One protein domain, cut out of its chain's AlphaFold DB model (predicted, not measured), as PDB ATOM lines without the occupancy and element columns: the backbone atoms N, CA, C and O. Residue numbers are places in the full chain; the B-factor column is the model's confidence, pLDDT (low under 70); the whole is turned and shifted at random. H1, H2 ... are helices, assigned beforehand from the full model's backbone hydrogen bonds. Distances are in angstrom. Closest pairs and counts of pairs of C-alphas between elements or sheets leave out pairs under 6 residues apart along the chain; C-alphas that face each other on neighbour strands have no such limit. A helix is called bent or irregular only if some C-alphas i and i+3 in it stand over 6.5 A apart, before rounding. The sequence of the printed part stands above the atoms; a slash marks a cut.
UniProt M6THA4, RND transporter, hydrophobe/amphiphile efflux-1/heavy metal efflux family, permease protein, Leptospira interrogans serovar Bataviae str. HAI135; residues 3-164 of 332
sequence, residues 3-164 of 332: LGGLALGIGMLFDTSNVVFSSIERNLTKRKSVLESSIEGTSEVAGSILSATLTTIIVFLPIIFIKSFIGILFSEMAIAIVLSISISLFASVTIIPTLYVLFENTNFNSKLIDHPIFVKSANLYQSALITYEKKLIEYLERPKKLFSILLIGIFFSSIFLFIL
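AT A GLANCE: This is residues 3 to 164 of the 332 residues of the protein "RND transporter, hydrophobe/amphiphile efflux-1/heavy metal efflux family, permease protein" of Leptospira interrogans serovar Bataviae str. HAI135 (UniProt M6THA4). Three long helices, H1, the bent H2 and H3, make a bundle, and a second part, H4 and H5, is a wide V of two helices that reaches away from it with open space between. A long link after H3, of which residues 105 to 112 stand free, leads from the bundle to the V; neither H4 nor H5 touches a bundle helix. The printed part has 162 residues with five named helices, H1 to H5 in order along the chain, and no named strand: the class is all helix. The whole is loose, with a radius of gyration of the C-alphas of 21.2 A, and spans 55 by 41 by 31 A.

HOW THE PARTS SIT: H1, residues 3 to 28, has a kink of 29 degrees near residue 10. H2, residues 34 to 65, was assigned as one helix by its hydrogen bonds but is bent, C-alphas 44 and 47 being 7.3 A apart; its arms H2a, residues 34 to 44, and H2b, residues 47 to 65, stand at a steep tilt of 52 degrees. H2b is irregular, with C-alphas 59 and 62 6.8 A apart. H1 touches H2a with residues 20 to 28 alone, closest at the C-alphas of Ile 24 and Gly 41, 4.5 A apart. H3, residues 69 to 103, touches H1 at a shallow tilt of 26 degrees, the same way, with the C-alphas of Gly 5 and Met 77 closest at 4.2 A. H2b and H3 form a helical hairpin, opposite ways at 19 degrees, with the C-alphas of Ile 64 and Ser 75 closest at 4.6 A. H1, H2b and H3 are an up and down bundle, each running against the one before it. H4, residues 116 to 141, and H5, residues 143 to 163, are close but not clearly touching, about perpendicular at 76 degrees, with the C-alphas of Tyr 139 and Leu 146 closest at 6.0 A. H3 and H4 are apart. Every O i to N i+4 pair is within hydrogen-bond range in H2a and H4, against 18 of 22 in H1, 11 of 15 in H2b, 28 of 31 in H3 and 15 of 17 in H5.

IN THESE COORDINATES: H1 begins at C-alpha 3, (109.593, 137.300, 102.427), and is 37.5 A long. H2a measures 15.1 A and H2b 28.0 A. H3, the longest helix, measures 47.9 A and ends at C-alpha 103, (136.467, 131.030, 86.912). H4 measures 37.7 A; H5 measures 30.9 A and ends at C-alpha 163, (84.430, 141.269, 84.895).

THE WHOLE: The two C-alphas farthest apart, those of Lys 67 and Lys 111, are 58.0 A apart. The printed part has no cut. The link from H3 to H4, 12 residues, is long; the other three are tight. The mean pLDDT of the printed part is 88.6, and residues 105 to 113 are under 70.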
ATOM      1  N   LEU A   3     109.244 138.519 103.169       89.62
ATOM      2  CA  LEU A   3     109.593 137.300 102.427       89.62
ATOM      3  C   LEU A   3     108.906 137.237 101.053       89.62
ATOM      4  O   LEU A   3     109.535 136.845 100.075       89.62
ATOM      5  N   GLY A   4     107.648 137.686 100.961       85.94
ATOM      6  CA  GLY A   4     106.938 137.810  99.685       85.94
ATOM      7  C   GLY A   4     107.599 138.828  98.752       85.94
ATOM      8  O   GLY A   4     107.734 138.576  97.559       85.94
ATOM      9  N   GLY A   5     108.104 139.935  99.307       87.62
ATOM     10  CA  GLY A   5     108.880 140.924  98.553       87.62
ATOM     11  C   GLY A   5     110.203 140.365  98.031       87.62
ATOM     12  O   GLY A   5     110.535 140.568  96.867       87.62
ATOM     13  N   LEU A   6     110.930 139.595  98.847       90.00
ATOM     14  CA  LEU A   6     112.143 138.895  98.407       90.00
ATOM     15  C   LEU A   6     111.844 137.851  97.324       90.00
ATOM     16  O   LEU A   6     112.582 137.765  96.345       90.00
ATOM     17  N   ALA A   7     110.753 137.095  97.468       90.38
ATOM     18  CA  ALA A   7     110.329 136.101  96.487       90.38
ATOM     19  C   ALA A   7     109.974 136.740  95.135       90.38
ATOM     20  O   ALA A   7     110.410 136.250  94.100       90.38
ATOM     21  N   LEU A   8     109.254 137.866  95.128       86.50
ATOM     22  CA  LEU A   8     109.003 138.638  93.902       86.50
ATOM     23  C   LEU A   8     110.301 139.233  93.335       86.50
ATOM     24  O   LEU A   8     110.514 139.244  92.123       86.50
ATOM     25  N   GLY A   9     111.188 139.690  94.219       84.56
ATOM     26  CA  GLY A   9     112.484 140.252  93.863       84.56
ATOM     27  C   GLY A   9     113.459 139.242  93.255       84.56
ATOM     28  O   GLY A   9     114.361 139.667  92.543       84.56
ATOM     29  N   ILE A  10     113.295 137.930  93.471       87.19
ATOM     30  CA  ILE A  10     114.254 136.918  92.993       87.19
ATOM     31  C   ILE A  10     114.362 136.884  91.464       87.19
ATOM     32  O   ILE A  10     115.457 136.754  90.921       87.19
ATOM     33  N   GLY A  11     113.235 137.058  90.763       83.44
ATOM     34  CA  GLY A  11     113.215 137.095  89.301       83.44
ATOM     35  C   GLY A  11     113.932 138.332  88.767       83.44
ATOM     36  O   GLY A  11     114.742 138.237  87.850       83.44
ATOM     37  N   MET A  12     113.698 139.480  89.405       83.50
ATOM     38  CA  MET A  12     114.355 140.745  89.057       83.50
ATOM     39  C   MET A  12     115.845 140.745  89.425       83.50
ATOM     40  O   MET A  12     116.648 141.385  88.751       83.50
ATOM     41  N   LEU A  13     116.230 140.014  90.477       84.19
ATOM     42  CA  LEU A  13     117.621 139.846  90.887       84.19
ATOM     43  C   LEU A  13     118.415 139.092  89.814       84.19
ATOM     44  O   LEU A  13     119.518 139.497  89.452       84.19
ATOM     45  N   PHE A  14     117.846 138.021  89.263       86.75
ATOM     46  CA  PHE A  14     118.523 137.251  88.222       86.75
ATOM     47  C   PHE A  14     118.649 138.020  86.896       86.75
ATOM     48  O   PHE A  14     119.641 137.854  86.187       86.75
ATOM     49  N   ASP A  15     117.690 138.893  86.583       89.81
ATOM     50  CA  ASP A  15     117.637 139.623  85.313       89.81
ATOM     51  C   ASP A  15     118.874 140.508  85.078       89.81
ATOM     52  O   ASP A  15     119.581 140.347  84.080       89.81
ATOM     53  N   THR A  16     119.227 141.371  86.038       91.31
ATOM     54  CA  THR A  16     120.384 142.279  85.899       91.31
ATOM     55  C   THR A  16     121.701 141.516  85.742       91.31
ATOM     56  O   THR A  16     122.554 141.892  84.936       91.31
ATOM     57  N   SER A  17     121.853 140.407  86.467       91.31
ATOM     58  CA  SER A  17     123.036 139.544  86.396       91.31
ATOM     59  C   SER A  17     123.139 138.831  85.049       91.31
ATOM     60  O   SER A  17     124.219 138.790  84.457       91.31
ATOM     61  N   ASN A  18     122.020 138.325  84.527       93.31
ATOM     62  CA  ASN A  18     121.980 137.647  83.235       93.31
ATOM     63  C   ASN A  18     122.285 138.598  82.066       93.31
ATOM     64  O   ASN A  18     122.970 138.210  81.118       93.31
ATOM     65  N   VAL A  19     121.836 139.858  82.139       94.19
ATOM     66  CA  VAL A  19     122.167 140.883  81.132       94.19
ATOM     67  C   VAL A  19     123.670 141.166  81.109       94.19
ATOM     68  O   VAL A  19     124.265 141.200  80.030       94.19
ATOM     69  N   VAL A  20     124.303 141.324  82.278       94.69
ATOM     70  CA  VAL A  20     125.763 141.513  82.352       94.69
ATOM     71  C   VAL A  20     126.486 140.295  81.786       94.69
ATOM     72  O   VAL A  20     127.337 140.455  80.917       94.69
ATOM     73  N   PHE A  21     126.105 139.087  82.208       92.81
ATOM     74  CA  PHE A  21     126.706 137.840  81.733       92.81
ATOM     75  C   PHE A  21     126.639 137.712  80.204       92.81
ATOM     76  O   PHE A  21     127.664 137.543  79.544       92.81
ATOM     77  N   SER A  22     125.454 137.927  79.629       92.00
ATOM     78  CA  SER A  22     125.235 137.900  78.178       92.00
ATOM     79  C   SER A  22     126.078 138.950  77.442       92.00
ATOM     80  O   SER A  22     126.544 138.714  76.328       92.00
ATOM     81  N   SER A  23     126.298 140.123  78.045       94.06
ATOM     82  CA  SER A  23     127.136 141.173  77.453       94.06
ATOM     83  C   SER A  23     128.626 140.814  77.457       94.06
ATOM     84  O   SER A  23     129.328 141.098  76.480       94.06
ATOM     85  N   ILE A  24     129.103 140.155  78.517       92.69
ATOM     86  CA  ILE A  24     130.474 139.633  78.604       92.69
ATOM     87  C   ILE A  24     130.679 138.548  77.539       92.69
ATOM     88  O   ILE A  24     131.598 138.662  76.728       92.69
ATOM     89  N   GLU A  25     129.778 137.563  77.449       90.06
ATOM     90  CA  GLU A  25     129.826 136.510  76.420       90.06
ATOM     91  C   GLU A  25     129.798 137.079  74.997       90.06
ATOM     92  O   GLU A  25     130.579 136.688  74.123       90.06
ATOM     93  N   ARG A  26     128.947 138.083  74.759       89.12
ATOM     94  CA  ARG A  26     128.886 138.771  73.468       89.12
ATOM     95  C   ARG A  26     130.200 139.475  73.123       89.12
ATOM     96  O   ARG A  26     130.547 139.547  71.950       89.12
ATOM     97  N   ASN A  27     130.942 139.994  74.099       89.31
ATOM     98  CA  ASN A  27     132.253 140.601  73.851       89.31
ATOM     99  C   ASN A  27     133.370 139.560  73.674       89.31
ATOM    100  O   ASN A  27     134.258 139.778  72.849       89.31
ATOM    101  N   LEU A  28     133.267 138.394  74.314       86.94
ATOM    102  CA  LEU A  28     134.194 137.274  74.106       86.94
ATOM    103  C   LEU A  28     134.141 136.715  72.688       86.94
ATOM    104  O   LEU A  28     135.178 136.461  72.076       86.94
ATOM    105  N   THR A  29     132.941 136.585  72.116       84.12
ATOM    106  CA  THR A  29     132.788 136.131  70.718       84.12
ATOM    107  C   THR A  29     133.459 137.071  69.709       84.12
ATOM    108  O   THR A  29     133.840 136.637  68.621       84.12
ATOM    109  N   LYS A  30     133.705 138.335  70.086       85.12
ATOM    110  CA  LYS A  30     134.474 139.311  69.296       85.12
ATOM    111  C   LYS A  30     136.001 139.141  69.425       85.12
ATOM    112  O   LYS A  30     136.733 139.997  68.938       85.12
ATOM    113  N   ARG A  31     136.483 138.039  70.022       76.00
ATOM    114  CA  ARG A  31     137.907 137.676  70.213       76.00
ATOM    115  C   ARG A  31     138.708 138.615  71.128       76.00
ATOM    116  O   ARG A  31     139.917 138.754  70.950       76.00
ATOM    117  N   LYS A  32     138.054 139.243  72.103       76.94
ATOM    118  CA  LYS A  32     138.721 140.013  73.166       76.94
ATOM    119  C   LYS A  32     139.246 139.083  74.263       76.94
ATOM    120  O   LYS A  32     138.763 137.959  74.401       76.94
ATOM    121  N   SER A  33     140.216 139.546  75.053       88.31
ATOM    122  CA  SER A  33     140.632 138.814  76.263       88.31
ATOM    123  C   SER A  33     139.475 138.741  77.272       88.31
ATOM    124  O   SER A  33     138.557 139.562  77.211       88.31
ATOM    125  N   VAL A  34     139.480 137.774  78.196       87.38
ATOM    126  CA  VAL A  34     138.382 137.632  79.170       87.38
ATOM    127  C   VAL A  34     138.275 138.840  80.082       87.38
ATOM    128  O   VAL A  34     137.188 139.393  80.226       87.38
ATOM    129  N   LEU A  35     139.406 139.333  80.588       90.19
ATOM    130  CA  LEU A  35     139.449 140.553  81.389       90.19
ATOM    131  C   LEU A  35     138.860 141.761  80.638       90.19
ATOM    132  O   LEU A  35     138.030 142.488  81.178       90.19
ATOM    133  N   GLU A  36     139.259 141.961  79.383       90.38
ATOM    134  CA  GLU A  36     138.767 143.062  78.548       90.38
ATOM    135  C   GLU A  36     137.276 142.913  78.223       90.38
ATOM    136  O   GLU A  36     136.515 143.875  78.324       90.38
ATOM    137  N   SER A  37     136.832 141.694  77.912       91.38
ATOM    138  CA  SER A  37     135.423 141.389  77.647       91.38
ATOM    139  C   SER A  37     134.547 141.618  78.871       91.38
ATOM    140  O   SER A  37     133.425 142.104  78.727       91.38
ATOM    141  N   SER A  38     135.053 141.304  80.068       92.44
ATOM    142  CA  SER A  38     134.372 141.577  81.330       92.44
ATOM    143  C   SER A  38     134.235 143.077  81.580       92.44
ATOM    144  O   SER A  38     133.134 143.548  81.849       92.44
ATOM    145  N   ILE A  39     135.312 143.852  81.428       93.25
ATOM    146  CA  ILE A  39     135.284 145.305  81.660       93.25
ATOM    147  C   ILE A  39     134.361 146.005  80.657       93.25
ATOM    148  O   ILE A  39     133.478 146.776  81.046       93.25
ATOM    149  N   GLU A  40     134.549 145.747  79.365       93.69
ATOM    150  CA  GLU A  40     133.818 146.453  78.313       93.69
ATOM    151  C   GLU A  40     132.371 145.967  78.211       93.69
ATOM    152  O   GLU A  40     131.456 146.780  78.081       93.69
ATOM    153  N   GLY A  41     132.141 144.658  78.365       92.69
ATOM    154  CA  GLY A  41     130.806 144.070  78.378       92.69
ATOM    155  C   GLY A  41     129.942 144.601  79.515       92.69
ATOM    156  O   GLY A  41     128.780 144.936  79.278       92.69
ATOM    157  N   THR A  42     130.496 144.750  80.721       94.94
ATOM    158  CA  THR A  42     129.781 145.362  81.847       94.94
ATOM    159  C   THR A  42     129.568 146.860  81.640       94.94
ATOM    160  O   THR A  42     128.457 147.346  81.854       94.94
ATOM    161  N   SER A  43     130.590 147.592  81.186       94.69
ATOM    162  CA  SER A  43     130.504 149.050  80.988       94.69
ATOM    163  C   SER A  43     129.458 149.438  79.942       94.69
ATOM    164  O   SER A  43     128.762 150.437  80.109       94.69
ATOM    165  N   GLU A  44     129.299 148.625  78.896       94.69
ATOM    166  CA  GLU A  44     128.314 148.844  77.834       94.69
ATOM    167  C   GLU A  44     126.867 148.823  78.349       94.69
ATOM    168  O   GLU A  44     126.038 149.621  77.914       94.69
ATOM    169  N   VAL A  45     126.552 147.924  79.287       95.69
ATOM    170  CA  VAL A  45     125.177 147.727  79.782       95.69
ATOM    171  C   VAL A  45     124.902 148.421  81.114       95.69
ATOM    172  O   VAL A  45     123.738 148.550  81.492       95.69
ATOM    173  N   ALA A  46     125.931 148.910  81.813       94.00
ATOM    174  CA  ALA A  46     125.807 149.498  83.148       94.00
ATOM    175  C   ALA A  46     124.761 150.625  83.214       94.00
ATOM    176  O   ALA A  46     123.922 150.633  84.114       94.00
ATOM    177  N   GLY A  47     124.761 151.542  82.239       95.19
ATOM    178  CA  GLY A  47     123.793 152.645  82.187       95.19
ATOM    179  C   GLY A  47     122.350 152.176  81.968       95.19
ATOM    180  O   GLY A  47     121.427 152.675  82.615       95.19
ATOM    181  N   SER A  48     122.156 151.180  81.100       94.69
ATOM    182  CA  SER A  48     120.841 150.603  80.800       94.69
ATOM    183  C   SER A  48     120.260 149.866  82.005       94.69
ATOM    184  O   SER A  48     119.097 150.071  82.344       94.69
ATOM    185  N   ILE A  49     121.078 149.058  82.688       94.44
ATOM    186  CA  ILE A  49     120.647 148.306  83.873       94.44
ATOM    187  C   ILE A  49     120.360 149.263  85.033       94.44
ATOM    188  O   ILE A  49     119.311 149.141  85.655       94.44
ATOM    189  N   LEU A  50     121.216 150.265  85.279       95.31
ATOM    190  CA  LEU A  50     120.963 151.290  86.299       95.31
ATOM    191  C   LEU A  50     119.628 152.007  86.054       95.31
ATOM    192  O   LEU A  50     118.835 152.172  86.981       95.31
ATOM    193  N   SER A  51     119.364 152.400  84.804       95.56
ATOM    194  CA  SER A  51     118.112 153.061  84.425       95.56
ATOM    195  C   SER A  51     116.907 152.149  84.662       95.56
ATOM    196  O   SER A  51     115.932 152.576  85.281       95.56
ATOM    197  N   ALA A  52     116.989 150.881  84.250       93.25
ATOM    198  CA  ALA A  52     115.936 149.896  84.479       93.25
ATOM    199  C   ALA A  52     115.673 149.684  85.981       93.25
ATOM    200  O   ALA A  52     114.531 149.789  86.430       93.25
ATOM    201  N   THR A  53     116.720 149.490  86.790       93.38
ATOM    202  CA  THR A  53     116.591 149.339  88.247       93.38
ATOM    203  C   THR A  53     115.945 150.570  88.884       93.38
ATOM    204  O   THR A  53     115.023 150.422  89.684       93.38
ATOM    205  N   LEU A  54     116.360 151.783  88.502       94.81
ATOM    206  CA  LEU A  54     115.767 153.022  89.016       94.81
ATOM    207  C   LEU A  54     114.285 153.150  88.659       94.81
ATOM    208  O   LEU A  54     113.495 153.530  89.521       94.81
ATOM    209  N   THR A  55     113.880 152.797  87.434       94.50
ATOM    210  CA  THR A  55     112.454 152.818  87.066       94.50
ATOM    211  C   THR A  55     111.631 151.865  87.928       94.50
ATOM    212  O   THR A  55     110.568 152.249  88.409       94.50
ATOM    213  N   THR A  56     112.155 150.674  88.224       92.00
ATOM    214  CA  THR A  56     111.507 149.730  89.141       92.00
ATOM    215  C   THR A  56     111.411 150.305  90.552       92.00
ATOM    216  O   THR A  56     110.340 150.263  91.154       92.00
ATOM    217  N   ILE A  57     112.481 150.920  91.072       93.44
ATOM    218  CA  ILE A  57     112.452 151.590  92.382       93.44
ATOM    219  C   ILE A  57     111.362 152.669  92.408       93.44
ATOM    220  O   ILE A  57     110.581 152.708  93.353       93.44
ATOM    221  N   ILE A  58     111.255 153.498  91.365       95.69
ATOM    222  CA  ILE A  58     110.244 154.564  91.262       95.69
ATOM    223  C   ILE A  58     108.813 154.007  91.273       95.69
ATOM    224  O   ILE A  58     107.922 154.656  91.811       95.69
ATOM    225  N   VAL A  59     108.577 152.811  90.726       93.44
ATOM    226  CA  VAL A  59     107.252 152.165  90.753       93.44
ATOM    227  C   VAL A  59     106.875 151.690  92.162       93.44
ATOM    228  O   VAL A  59     105.717 151.820  92.557       93.44
ATOM    229  N   PHE A  60     107.829 151.171  92.943       91.50
ATOM    230  CA  PHE A  60     107.560 150.633  94.287       91.50
ATOM    231  C   PHE A  60     107.673 151.668  95.412       91.50
ATOM    232  O   PHE A  60     107.017 151.527  96.443       91.50
ATOM    233  N   LEU A  61     108.468 152.723  95.230       90.25
ATOM    234  CA  LEU A  61     108.710 153.760  96.235       90.25
ATOM    235  C   LEU A  61     107.422 154.439  96.760       90.25
ATOM    236  O   LEU A  61     107.323 154.621  97.975       90.25
ATOM    237  N   PRO A  62     106.406 154.760  95.929       91.25
ATOM    238  CA  PRO A  62     105.158 155.370  96.392       91.25
ATOM    239  C   PRO A  62     104.412 154.554  97.452       91.25
ATOM    240  O   PRO A  62     103.732 155.131  98.299       91.25
ATOM    241  N   ILE A  63     104.559 153.225  97.438       90.62
ATOM    242  CA  ILE A  63     103.858 152.313  98.353       90.62
ATOM    243  C   ILE A  63     104.257 152.584  99.809       90.62
ATOM    244  O   ILE A  63     103.415 152.503 100.701       90.62
ATOM    245  N   ILE A  64     105.508 152.993 100.039       88.75
ATOM    246  CA  ILE A  64     106.051 153.301 101.372       88.75
ATOM    247  C   ILE A  64     105.337 154.505 102.012       88.75
ATOM    248  O   ILE A  64     105.277 154.635 103.233       88.75
ATOM    249  N   PHE A  65     104.753 155.387 101.196       89.12
ATOM    250  CA  PHE A  65     104.054 156.581 101.671       89.12
ATOM    251  C   PHE A  65     102.560 156.352 101.940       89.12
ATOM    252  O   PHE A  65     101.870 157.278 102.381       89.12
ATOM    253  N   ILE A  66     102.039 155.143 101.705       90.06
ATOM    254  CA  ILE A  66     100.642 154.805 101.982       90.06
ATOM    255  C   ILE A  66     100.444 154.742 103.503       90.06
ATOM    256  O   ILE A  66     100.850 153.793 104.171       90.06
ATOM    257  N   LYS A  67      99.775 155.755 104.065       84.00
ATOM    258  CA  LYS A  67      99.427 155.830 105.495       84.00
ATOM    259  C   LYS A  67      98.168 155.016 105.808       84.00
ATOM    260  O   LYS A  67      97.128 155.569 106.149       84.00
ATOM    261  N   SER A  68      98.253 153.699 105.665       81.69
ATOM    262  CA  SER A  68      97.206 152.761 106.088       81.69
ATOM    263  C   SER A  68      97.837 151.498 106.672       81.69
ATOM    264  O   SER A  68      99.019 151.242 106.457       81.69
ATOM    265  N   PHE A  69      97.064 150.690 107.402       77.88
ATOM    266  CA  PHE A  69      97.557 149.404 107.914       77.88
ATOM    267  C   PHE A  69      98.032 148.485 106.778       77.88
ATOM    268  O   PHE A  69      99.097 147.878 106.852       77.88
ATOM    269  N   ILE A  70      97.285 148.471 105.673       77.38
ATOM    270  CA  ILE A  70      97.688 147.835 104.414       77.38
ATOM    271  C   ILE A  70      99.005 148.422 103.921       77.38
ATOM    272  O   ILE A  70      99.928 147.684 103.590       77.38
ATOM    273  N   GLY A  71      99.117 149.749 103.930       84.69
ATOM    274  CA  GLY A  71     100.346 150.453 103.608       84.69
ATOM    275  C   GLY A  71     101.540 149.922 104.393       84.69
ATOM    276  O   GLY A  71     102.566 149.682 103.778       84.69
ATOM    277  N   ILE A  72     101.409 149.622 105.689       84.88
ATOM    278  CA  ILE A  72     102.493 149.032 106.499       84.88
ATOM    279  C   ILE A  72     102.915 147.659 105.947       84.88
ATOM    280  O   ILE A  72     104.098 147.439 105.683       84.88
ATOM    281  N   LEU A  73     101.959 146.754 105.705       83.25
ATOM    282  CA  LEU A  73     102.242 145.401 105.201       83.25
ATOM    283  C   LEU A  73     102.912 145.413 103.820       83.25
ATOM    284  O   LEU A  73     103.878 144.678 103.584       83.25
ATOM    285  N   PHE A  74     102.411 146.259 102.917       86.75
ATOM    286  CA  PHE A  74     102.947 146.417 101.568       86.75
ATOM    287  C   PHE A  74     104.237 147.248 101.538       86.75
ATOM    288  O   PHE A  74     105.071 147.029 100.661       86.75
ATOM    289  N   SER A  75     104.463 148.135 102.511       91.25
ATOM    290  CA  SER A  75     105.726 148.874 102.661       91.25
ATOM    291  C   SER A  75     106.882 147.929 102.947       91.25
ATOM    292  O   SER A  75     107.926 148.044 102.314       91.25
ATOM    293  N   GLU A  76     106.701 146.946 103.836       91.12
ATOM    294  CA  GLU A  76     107.730 145.928 104.091       91.12
ATOM    295  C   GLU A  76     108.098 145.147 102.824       91.12
ATOM    296  O   GLU A  76     109.266 144.833 102.591       91.12
ATOM    297  N   MET A  77     107.098 144.836 101.996       91.88
ATOM    298  CA  MET A  77     107.297 144.163 100.714       91.88
ATOM    299  C   MET A  77     108.049 145.065  99.727       91.88
ATOM    300  O   MET A  77     109.021 144.624  99.116       91.88
ATOM    301  N   ALA A  78     107.638 146.328  99.598       93.06
ATOM    302  CA  ALA A  78     108.265 147.306  98.713       93.06
ATOM    303  C   ALA A  78     109.729 147.569  99.099       93.06
ATOM    304  O   ALA A  78     110.602 147.554  98.235       93.06
ATOM    305  N   ILE A  79     110.017 147.731 100.395       93.19
ATOM    306  CA  ILE A  79     111.381 147.897 100.915       93.19
ATOM    307  C   ILE A  79     112.233 146.668 100.582       93.19
ATOM    308  O   ILE A  79     113.353 146.818 100.097       93.19
ATOM    309  N   ALA A  80     111.704 145.456 100.782       93.38
ATOM    310  CA  ALA A  80     112.416 144.225 100.445       93.38
ATOM    311  C   ALA A  80     112.743 144.129  98.944       93.38
ATOM    312  O   ALA A  80     113.862 143.760  98.590       93.38
ATOM    313  N   ILE A  81     111.808 144.512  98.065       92.31
ATOM    314  CA  ILE A  81     112.032 144.550  96.611       92.31
ATOM    315  C   ILE A  81     113.121 145.566  96.265       92.31
ATOM    316  O   ILE A  81     114.088 145.205  95.599       92.31
ATOM    317  N   VAL A  82     113.000 146.809  96.747       93.00
ATOM    318  CA  VAL A  82     113.956 147.895  96.474       93.00
ATOM    319  C   VAL A  82     115.363 147.523  96.940       93.00
ATOM    320  O   VAL A  82     116.323 147.702  96.188       93.00
ATOM    321  N   LEU A  83     115.500 146.962  98.143       92.25
ATOM    322  CA  LEU A  83     116.788 146.492  98.652       92.25
ATOM    323  C   LEU A  83     117.337 145.333  97.811       92.25
ATOM    324  O   LEU A  83     118.506 145.368  97.434       92.25
ATOM    325  N   SER A  84     116.499 144.350  97.468       92.44
ATOM    326  CA  SER A  84     116.897 143.189  96.662       92.44
ATOM    327  C   SER A  84     117.449 143.599  95.295       92.44
ATOM    328  O   SER A  84     118.560 143.211  94.932       92.44
ATOM    329  N   ILE A  85     116.734 144.454  94.555       93.06
ATOM    330  CA  ILE A  85     117.174 144.894  93.221       93.06
ATOM    331  C   ILE A  85     118.374 145.847  93.281       93.06
ATOM    332  O   ILE A  85     119.207 145.823  92.380       93.06
ATOM    333  N   SER A  86     118.506 146.642  94.350       92.94
ATOM    334  CA  SER A  86     119.672 147.516  94.552       92.94
ATOM    335  C   SER A  86     120.937 146.699  94.821       92.94
ATOM    336  O   SER A  86     121.983 146.951  94.222       92.94
ATOM    337  N   ILE A  87     120.834 145.683  95.684       93.38
ATOM    338  CA  ILE A  87     121.921 144.732  95.939       93.38
ATOM    339  C   ILE A  87     122.228 143.936  94.669       93.38
ATOM    340  O   ILE A  87     123.399 143.720  94.363       93.38
ATOM    341  N   SER A  88     121.207 143.552  93.900       93.12
ATOM    342  CA  SER A  88     121.403 142.854  92.631       93.12
ATOM    343  C   SER A  88     122.183 143.684  91.616       93.12
ATOM    344  O   SER A  88     123.126 143.183  91.016       93.12
ATOM    345  N   LEU A  89     121.838 144.963  91.443       94.31
ATOM    346  CA  LEU A  89     122.580 145.876  90.572       94.31
ATOM    347  C   LEU A  89     124.047 145.989  91.007       94.31
ATOM    348  O   LEU A  89     124.958 145.918  90.181       94.31
ATOM    349  N   PHE A  90     124.285 146.140  92.312       94.44
ATOM    350  CA  PHE A  90     125.641 146.177  92.851       94.44
ATOM    351  C   PHE A  90     126.396 144.878  92.539       94.44
ATOM    352  O   PHE A  90     127.504 144.918  92.002       94.44
ATOM    353  N   ALA A  91     125.785 143.724  92.813       93.88
ATOM    354  CA  ALA A  91     126.371 142.415  92.559       93.88
ATOM    355  C   ALA A  91     126.609 142.157  91.062       93.88
ATOM    356  O   ALA A  91     127.660 141.631  90.695       93.88
ATOM    357  N   SER A  92     125.688 142.563  90.184       93.69
ATOM    358  CA  SER A  92     125.796 142.325  88.743       93.69
ATOM    359  C   SER A  92     126.938 143.112  88.114       93.69
ATOM    360  O   SER A  92     127.576 142.618  87.195       93.69
ATOM    361  N   VAL A  93     127.223 144.324  88.601       94.00
ATOM    362  CA  VAL A  93     128.298 145.174  88.061       94.00
ATOM    363  C   VAL A  93     129.657 144.877  88.704       94.00
ATOM    364  O   VAL A  93     130.684 145.097  88.073       94.00
ATOM    365  N   THR A  94     129.695 144.357  89.937       94.00
ATOM    366  CA  THR A  94     130.955 144.133  90.674       94.00
ATOM    367  C   THR A  94     131.322 142.654  90.804       94.00
ATOM    368  O   THR A  94     132.392 142.234  90.363       94.00
ATOM    369  N   ILE A  95     130.434 141.847  91.384       94.06
ATOM    370  CA  ILE A  95     130.686 140.445  91.723       94.06
ATOM    371  C   ILE A  95     130.701 139.589  90.458       94.06
ATOM    372  O   ILE A  95     131.661 138.854  90.245       94.06
ATOM    373  N   ILE A  96     129.688 139.702  89.594       92.75
ATOM    374  CA  ILE A  96     129.564 138.846  88.401       92.75
ATOM    375  C   ILE A  96     130.781 138.955  87.465       92.75
ATOM    376  O   ILE A  96     131.338 137.909  87.134       92.75
ATOM    377  N   PRO A  97     131.269 140.151  87.077       92.75
ATOM    378  CA  PRO A  97     132.421 140.255  86.183       92.75
ATOM    379  C   PRO A  97     133.701 139.732  86.842       92.75
ATOM    380  O   PRO A  97     134.497 139.057  86.197       92.75
ATOM    381  N   THR A  98     133.867 139.976  88.147       93.56
ATOM    382  CA  THR A  98     135.019 139.481  88.915       93.56
ATOM    383  C   THR A  98     135.029 137.956  88.983       93.56
ATOM    384  O   THR A  98     136.063 137.330  88.752       93.56
ATOM    385  N   LEU A  99     133.878 137.338  89.267       91.44
ATOM    386  CA  LEU A  99     133.747 135.883  89.288       91.44
ATOM    387  C   LEU A  99     133.951 135.282  87.897       91.44
ATOM    388  O   LEU A  99     134.581 134.235  87.790       91.44
ATOM    389  N   TYR A 100     133.476 135.946  86.840       89.50
ATOM    390  CA  TYR A 100     133.672 135.485  85.466       89.50
ATOM    391  C   TYR A 100     135.163 135.331  85.134       89.50
ATOM    392  O   TYR A 100     135.582 134.282  84.652       89.50
ATOM    393  N   VAL A 101     135.977 136.341  85.464       89.94
ATOM    394  CA  VAL A 101     137.437 136.301  85.271       89.94
ATOM    395  C   VAL A 101     138.090 135.242  86.168       89.94
ATOM    396  O   VAL A 101     138.973 134.513  85.727       89.94
ATOM    397  N   LEU A 102     137.652 135.112  87.425       88.19
ATOM    398  CA  LEU A 102     138.222 134.138  88.364       88.19
ATOM    399  C   LEU A 102     138.009 132.683  87.905       88.19
ATOM    400  O   LEU A 102     138.892 131.841  88.082       88.19
ATOM    401  N   PHE A 103     136.844 132.382  87.329       84.00
ATOM    402  CA  PHE A 103     136.467 131.030  86.912       84.00
ATOM    403  C   PHE A 103     136.830 130.690  85.458       84.00
ATOM    404  O   PHE A 103     136.604 129.555  85.037       84.00
ATOM    405  N   GLU A 104     137.466 131.606  84.723       73.00
ATOM    406  CA  GLU A 104     137.917 131.430  83.333       73.00
ATOM    407  C   GLU A 104     138.699 130.123  83.100       73.00
ATOM    408  O   GLU A 104     138.502 129.440  82.100       73.00
ATOM    409  N   ASN A 105     139.550 129.729  84.052       60.06
ATOM    410  CA  ASN A 105     140.427 128.556  83.926       60.06
ATOM    411  C   ASN A 105     139.760 127.216  84.277       60.06
ATOM    412  O   ASN A 105     140.418 126.170  84.277       60.06
ATOM    413  N   THR A 106     138.461 127.206  84.584       61.38
ATOM    414  CA  THR A 106     137.730 125.956  84.804       61.38
ATOM    415  C   THR A 106     137.288 125.380  83.460       61.38
ATOM    416  O   THR A 106     136.211 125.668  82.952       61.38
ATOM    417  N   ASN A 107     138.139 124.539  82.862       51.53
ATOM    418  CA  ASN A 107     137.761 123.720  81.710       51.53
ATOM    419  C   ASN A 107     136.653 122.740  82.130       51.53
ATOM    420  O   ASN A 107     136.921 121.597  82.510       51.53
ATOM    421  N   PHE A 108     135.396 123.177  82.057       56.44
ATOM    422  CA  PHE A 108     134.247 122.286  82.094       56.44
ATOM    423  C   PHE A 108     134.282 121.455  80.814       56.44
ATOM    424  O   PHE A 108     133.747 121.835  79.779       56.44
ATOM    425  N   ASN A 109     134.982 120.325  80.880       50.50
ATOM    426  CA  ASN A 109     135.120 119.371  79.792       50.50
ATOM    427  C   ASN A 109     133.751 118.704  79.570       50.50
ATOM    428  O   ASN A 109     133.420 117.664  80.146       50.50
ATOM    429  N   SER A 110     132.884 119.377  78.824       55.38
ATOM    430  CA  SER A 110     131.455 119.111  78.829       55.38
ATOM    431  C   SER A 110     131.083 118.095  77.755       55.38
ATOM    432  O   SER A 110     130.492 118.433  76.732       55.38
ATOM    433  N   LYS A 111     131.277 116.809  78.063       59.66
ATOM    434  CA  LYS A 111     130.548 115.719  77.376       59.66
ATOM    435  C   LYS A 111     129.012 115.889  77.437       59.66
ATOM    436  O   LYS A 111     128.284 115.149  76.789       59.66
ATOM    437  N   LEU A 112     128.522 116.848  78.232       62.12
ATOM    438  CA  LEU A 112     127.123 117.258  78.348       62.12
ATOM    439  C   LEU A 112     126.629 118.114  77.167       62.12
ATOM    440  O   LEU A 112     125.457 118.004  76.833       62.12
ATOM    441  N   ILE A 113     127.479 118.926  76.520       64.44
ATOM    442  CA  ILE A 113     127.051 119.796  75.400       64.44
ATOM    443  C   ILE A 113     126.674 118.964  74.165       64.44
ATOM    444  O   ILE A 113     125.707 119.285  73.478       64.44
ATOM    445  N   ASP A 114     127.356 117.837  73.950       71.38
ATOM    446  CA  ASP A 114     127.066 116.906  72.849       71.38
ATOM    447  C   ASP A 114     125.887 115.963  73.144       71.38
ATOM    448  O   ASP A 114     125.510 115.134  72.312       71.38
ATOM    449  N   HIS A 115     125.282 116.051  74.333       81.69
ATOM    450  CA  HIS A 115     124.148 115.204  74.679       81.69
ATOM    451  C   HIS A 115     122.925 115.590  73.815       81.69
ATOM    452  O   HIS A 115     122.621 116.777  73.658       81.69
ATOM    453  N   PRO A 116     122.159 114.616  73.282       83.06
ATOM    454  CA  PRO A 116     121.119 114.851  72.272       83.06
ATOM    455  C   PRO A 116     120.033 115.850  72.694       83.06
ATOM    456  O   PRO A 116     119.427 116.505  71.847       83.06
ATOM    457  N   ILE A 117     119.793 115.994  74.001       85.12
ATOM    458  CA  ILE A 117     118.856 116.986  74.552       85.12
ATOM    459  C   ILE A 117     119.349 118.422  74.306       85.12
ATOM    460  O   ILE A 117     118.545 119.256  73.896       85.12
ATOM    461  N   PHE A 118     120.643 118.703  74.497       82.69
ATOM    462  CA  PHE A 118     121.218 120.042  74.301       82.69
ATOM    463  C   PHE A 118     121.344 120.400  72.818       82.69
ATOM    464  O   PHE A 118     121.070 121.529  72.423       82.69
ATOM    465  N   VAL A 119     121.647 119.423  71.960       84.06
ATOM    466  CA  VAL A 119     121.649 119.633  70.502       84.06
ATOM    467  C   VAL A 119     120.230 119.908  69.990       84.06
ATOM    468  O   VAL A 119     120.006 120.819  69.191       84.06
ATOM    469  N   LYS A 120     119.230 119.159  70.477       88.75
ATOM    470  CA  LYS A 120     117.828 119.380  70.098       88.75
ATOM    471  C   LYS A 120     117.308 120.727  70.602       88.75
ATOM    472  O   LYS A 120     116.583 121.390  69.861       88.75
ATOM    473  N   SER A 121     117.673 121.151  71.815       87.69
ATOM    474  CA  SER A 121     117.294 122.472  72.331       87.69
ATOM    475  C   SER A 121     117.969 123.605  71.555       87.69
ATOM    476  O   SER A 121     117.293 124.577  71.228       87.69
ATOM    477  N   ALA A 122     119.238 123.453  71.162       84.81
ATOM    478  CA  ALA A 122     119.935 124.412  70.305       84.81
ATOM    479  C   ALA A 122     119.258 124.556  68.929       84.81
ATOM    480  O   ALA A 122     119.003 125.670  68.474       84.81
ATOM    481  N   ASN A 123     118.870 123.440  68.300       88.94
ATOM    482  CA  ASN A 123     118.154 123.456  67.018       88.94
ATOM    483  C   ASN A 123     116.758 124.094  67.133       88.94
ATOM    484  O   ASN A 123     116.328 124.828  66.236       88.94
ATOM    485  N   LEU A 124     116.042 123.837  68.234       91.50
ATOM    486  CA  LEU A 124     114.762 124.490  68.526       91.50
ATOM    487  C   LEU A 124     114.940 125.995  68.729       91.50
ATOM    488  O   LEU A 124     114.175 126.773  68.161       91.50
ATOM    489  N   TYR A 125     115.960 126.405  69.485       89.38
ATOM    490  CA  TYR A 125     116.301 127.809  69.697       89.38
ATOM    491  C   TYR A 125     116.602 128.518  68.372       89.38
ATOM    492  O   TYR A 125     116.024 129.564  68.084       89.38
ATOM    493  N   GLN A 126     117.417 127.908  67.509       90.06
ATOM    494  CA  GLN A 126     117.733 128.462  66.193       90.06
ATOM    495  C   GLN A 126     116.491 128.563  65.291       90.06
ATOM    496  O   GLN A 126     116.278 129.582  64.632       90.06
ATOM    497  N   SER A 127     115.627 127.546  65.301       91.75
ATOM    498  CA  SER A 127     114.364 127.561  64.546       91.75
ATOM    499  C   SER A 127     113.407 128.651  65.045       91.75
ATOM    500  O   SER A 127     112.743 129.324  64.250       91.75
ATOM    501  N   ALA A 128     113.352 128.855  66.364       93.88
ATOM    502  CA  ALA A 128     112.576 129.918  66.988       93.88
ATOM    503  C   ALA A 128     113.125 131.304  66.620       93.88
ATOM    504  O   ALA A 128     112.333 132.177  66.273       93.88
ATOM    505  N   LEU A 129     114.451 131.486  66.609       92.81
ATOM    506  CA  LEU A 129     115.098 132.734  66.194       92.81
ATOM    507  C   LEU A 129     114.782 133.101  64.743       92.81
ATOM    508  O   LEU A 129     114.354 134.221  64.489       92.81
ATOM    509  N   ILE A 130     114.902 132.155  63.808       94.12
ATOM    510  CA  ILE A 130     114.584 132.392  62.388       94.12
ATOM    511  C   ILE A 130     113.106 132.777  62.223       94.12
ATOM    512  O   ILE A 130     112.752 133.679  61.461       94.12
ATOM    513  N   THR A 131     112.220 132.104  62.961       93.44
ATOM    514  CA  THR A 131     110.784 132.408  62.938       93.44
ATOM    515  C   THR A 131     110.491 133.786  63.529       93.44
ATOM    516  O   THR A 131     109.659 134.522  62.991       93.44
ATOM    517  N   TYR A 132     111.163 134.136  64.627       93.81
ATOM    518  CA  TYR A 132     111.067 135.441  65.270       93.81
ATOM    519  C   TYR A 132     111.537 136.552  64.328       93.81
ATOM    520  O   TYR A 132     110.782 137.491  64.095       93.81
ATOM    521  N   GLU A 133     112.715 136.405  63.722       93.88
ATOM    522  CA  GLU A 133     113.292 137.371  62.783       93.88
ATOM    523  C   GLU A 133     112.371 137.599  61.579       93.88
ATOM    524  O   GLU A 133     112.027 138.737  61.260       93.88
ATOM    525  N   LYS A 134     111.860 136.520  60.972       93.25
ATOM    526  CA  LYS A 134     110.917 136.610  59.849       93.25
ATOM    527  C   LYS A 134     109.645 137.380  60.216       93.25
ATOM    528  O   LYS A 134     109.194 138.228  59.446       93.25
ATOM    529  N   LYS A 135     109.051 137.085  61.377       90.06
ATOM    530  CA  LYS A 135     107.844 137.784  61.846       90.06
ATOM    531  C   LYS A 135     108.133 139.236  62.212       90.06
ATOM    532  O   LYS A 135     107.311 140.098  61.924       90.06
ATOM    533  N   LEU A 136     109.282 139.509  62.826       91.81
ATOM    534  CA  LEU A 136     109.708 140.857  63.175       91.81
ATOM    535  C   LEU A 136     109.796 141.735  61.922       91.81
ATOM    536  O   LEU A 136     109.229 142.824  61.913       91.81
ATOM    537  N   ILE A 137     110.422 141.231  60.855       92.50
ATOM    538  CA  ILE A 137     110.504 141.931  59.566       92.50
ATOM    539  C   ILE A 137     109.099 142.167  58.988       92.50
ATOM    540  O   ILE A 137     108.779 143.299  58.634       92.50
ATOM    541  N   GLU A 138     108.219 141.155  58.982       90.62
ATOM    542  CA  GLU A 138     106.828 141.317  58.514       90.62
ATOM    543  C   GLU A 138     106.089 142.432  59.279       90.62
ATOM    544  O   GLU A 138     105.366 143.236  58.683       90.62
ATOM    545  N   TYR A 139     106.265 142.502  60.602       90.75
ATOM    546  CA  TYR A 139     105.627 143.524  61.431       90.75
ATOM    547  C   TYR A 139     106.232 144.917  61.241       90.75
ATOM    548  O   TYR A 139     105.482 145.893  61.269       90.75
ATOM    549  N   LEU A 140     107.544 145.018  61.016       90.69
ATOM    550  CA  LEU A 140     108.217 146.284  60.713       90.69
ATOM    551  C   LEU A 140     107.806 146.833  59.340       90.69
ATOM    552  O   LEU A 140     107.588 148.035  59.207       90.69
ATOM    553  N   GLU A 141     107.630 145.968  58.338       92.75
ATOM    554  CA  GLU A 141     107.155 146.361  57.005       92.75
ATOM    555  C   GLU A 141     105.661 146.717  56.990       92.75
ATOM    556  O   GLU A 141     105.209 147.544  56.192       92.75
ATOM    557  N   ARG A 142     104.861 146.100  57.871       90.88
ATOM    558  CA  ARG A 142     103.405 146.311  57.959       90.88
ATOM    559  C   ARG A 142     102.966 146.677  59.382       90.88
ATOM    560  O   ARG A 142     102.147 145.961  59.973       90.88
ATOM    561  N   PRO A 143     103.383 147.846  59.908       90.25
ATOM    562  CA  PRO A 143     103.124 148.222  61.298       90.25
ATOM    563  C   PRO A 143     101.626 148.337  61.601       90.25
ATOM    564  O   PRO A 143     101.190 148.020  62.703       90.25
ATOM    565  N   LYS A 144     100.799 148.705  60.609       92.56
ATOM    566  CA  LYS A 144      99.337 148.805  60.767       92.56
ATOM    567  C   LYS A 144      98.706 147.500  61.264       92.56
ATOM    568  O   LYS A 144      97.827 147.549  62.111       92.56
ATOM    569  N   LYS A 145      99.164 146.338  60.775       88.56
ATOM    570  CA  LYS A 145      98.642 145.028  61.205       88.56
ATOM    571  C   LYS A 145      98.973 144.772  62.678       88.56
ATOM    572  O   LYS A 145      98.097 144.347  63.423       88.56
ATOM    573  N   LEU A 146     100.205 145.082  63.091       90.00
ATOM    574  CA  LEU A 146     100.645 144.966  64.483       90.00
ATOM    575  C   LEU A 146      99.832 145.888  65.400       90.00
ATOM    576  O   LEU A 146      99.275 145.421  66.388       90.00
ATOM    577  N   PHE A 147      99.706 147.171  65.049       93.44
ATOM    578  CA  PHE A 147      98.935 148.133  65.839       93.44
ATOM    579  C   PHE A 147      97.462 147.749  65.952       93.44
ATOM    580  O   PHE A 147      96.910 147.838  67.042       93.44
ATOM    581  N   SER A 148      96.834 147.268  64.875       93.38
ATOM    582  CA  SER A 148      95.450 146.786  64.941       93.38
ATOM    583  C   SER A 148      95.304 145.605  65.899       93.38
ATOM    584  O   SER A 148      94.387 145.598  66.715       93.38
ATOM    585  N   ILE A 149      96.217 144.629  65.848       92.62
ATOM    586  CA  ILE A 149      96.206 143.476  66.763       92.62
ATOM    587  C   ILE A 149      96.396 143.934  68.214       92.62
ATOM    588  O   ILE A 149      95.653 143.493  69.087       92.62
ATOM    589  N   LEU A 150      97.344 144.841  68.472       94.31
ATOM    590  CA  LEU A 150      97.575 145.397  69.807       94.31
ATOM    591  C   LEU A 150      96.354 146.161  70.322       94.31
ATOM    592  O   LEU A 150      95.969 145.982  71.471       94.31
ATOM    593  N   LEU A 151      95.715 146.970  69.478       96.25
ATOM    594  CA  LEU A 151      94.552 147.768  69.860       96.25
ATOM    595  C   LEU A 151      93.339 146.883  70.172       96.25
ATOM    596  O   LEU A 151      92.650 147.108  71.163       96.25
ATOM    597  N   ILE A 152      93.130 145.829  69.379       96.44
ATOM    598  CA  ILE A 152      92.126 144.794  69.650       96.44
ATOM    599  C   ILE A 152      92.449 144.070  70.965       96.44
ATOM    600  O   ILE A 152      91.564 143.881  71.795       96.44
ATOM    601  N   GLY A 153      93.715 143.711  71.194       95.94
ATOM    602  CA  GLY A 153      94.162 143.080  72.437       95.94
ATOM    603  C   GLY A 153      93.927 143.958  73.668       95.94
ATOM    604  O   GLY A 153      93.400 143.477  74.667       95.94
ATOM    605  N   ILE A 154      94.239 145.254  73.582       96.69
ATOM    606  CA  ILE A 154      93.981 146.232  74.649       96.69
ATOM    607  C   ILE A 154      92.477 146.379  74.890       96.69
ATOM    608  O   ILE A 154      92.048 146.401  76.041       96.69
ATOM    609  N   PHE A 155      91.665 146.427  73.832       96.06
ATOM    610  CA  PHE A 155      90.211 146.499  73.952       96.06
ATOM    611  C   PHE A 155      89.639 145.280  74.696       96.06
ATOM    612  O   PHE A 155      88.902 145.438  75.671       96.06
ATOM    613  N   PHE A 156      90.038 144.065  74.305       94.62
ATOM    614  CA  PHE A 156      89.603 142.836  74.976       94.62
ATOM    615  C   PHE A 156      90.187 142.673  76.391       94.62
ATOM    616  O   PHE A 156      89.531 142.134  77.280       94.62
ATOM    617  N   SER A 157      91.398 143.165  76.646       94.56
ATOM    618  CA  SER A 157      91.957 143.203  78.000       94.56
ATOM    619  C   SER A 157      91.198 144.195  78.889       94.56
ATOM    620  O   SER A 157      90.906 143.895  80.043       94.56
ATOM    621  N   SER A 158      90.798 145.345  78.342       94.31
ATOM    622  CA  SER A 158      90.052 146.368  79.075       94.31
ATOM    623  C   SER A 158      88.645 145.904  79.456       94.31
ATOM    624  O   SER A 158      88.240 146.130  80.594       94.31
ATOM    625  N   ILE A 159      87.924 145.200  78.572       94.31
ATOM    626  CA  ILE A 159      86.612 144.630  78.934       94.31
ATOM    627  C   ILE A 159      86.741 143.590  80.059       94.31
ATOM    628  O   ILE A 159      85.890 143.529  80.944       94.31
ATOM    629  N   PHE A 160      87.841 142.830  80.088       91.44
ATOM    630  CA  PHE A 160      88.096 141.833  81.128       91.44
ATOM    631  C   PHE A 160      88.253 142.457  82.527       91.44
ATOM    632  O   PHE A 160      87.801 141.877  83.513       91.44
ATOM    633  N   LEU A 161      88.791 143.681  82.627       90.88
ATOM    634  CA  LEU A 161      88.929 144.414  83.898       90.88
ATOM    635  C   LEU A 161      87.590 144.770  84.569       90.88
ATOM    636  O   LEU A 161      87.565 145.027  85.776       90.88
ATOM    637  N   PHE A 162      86.485 144.798  83.816       89.12
ATOM    638  CA  PHE A 162      85.145 145.024  84.370       89.12
ATOM    639  C   PHE A 162      84.502 143.749  84.923       89.12
ATOM    640  O   PHE A 162      83.584 143.841  85.731       89.12
ATOM    641  N   ILE A 163      84.978 142.575  84.500       91.81
ATOM    642  CA  ILE A 163      84.430 141.269  84.895       91.81
ATOM    643  C   ILE A 163      85.155 140.718  86.129       91.81
ATOM    644  O   ILE A 163      84.584 139.929  86.875       91.81
ATOM    645  N   LEU A 164      86.403 141.138  86.357       88.19
ATOM    646  CA  LEU A 164      87.214 140.708  87.492       88.19
ATOM    647  C   LEU A 164      86.567 141.107  88.832       88.19
ATOM    648  O   LEU A 164      86.460 142.308  89.113       88.19
TER     649      LEU A 164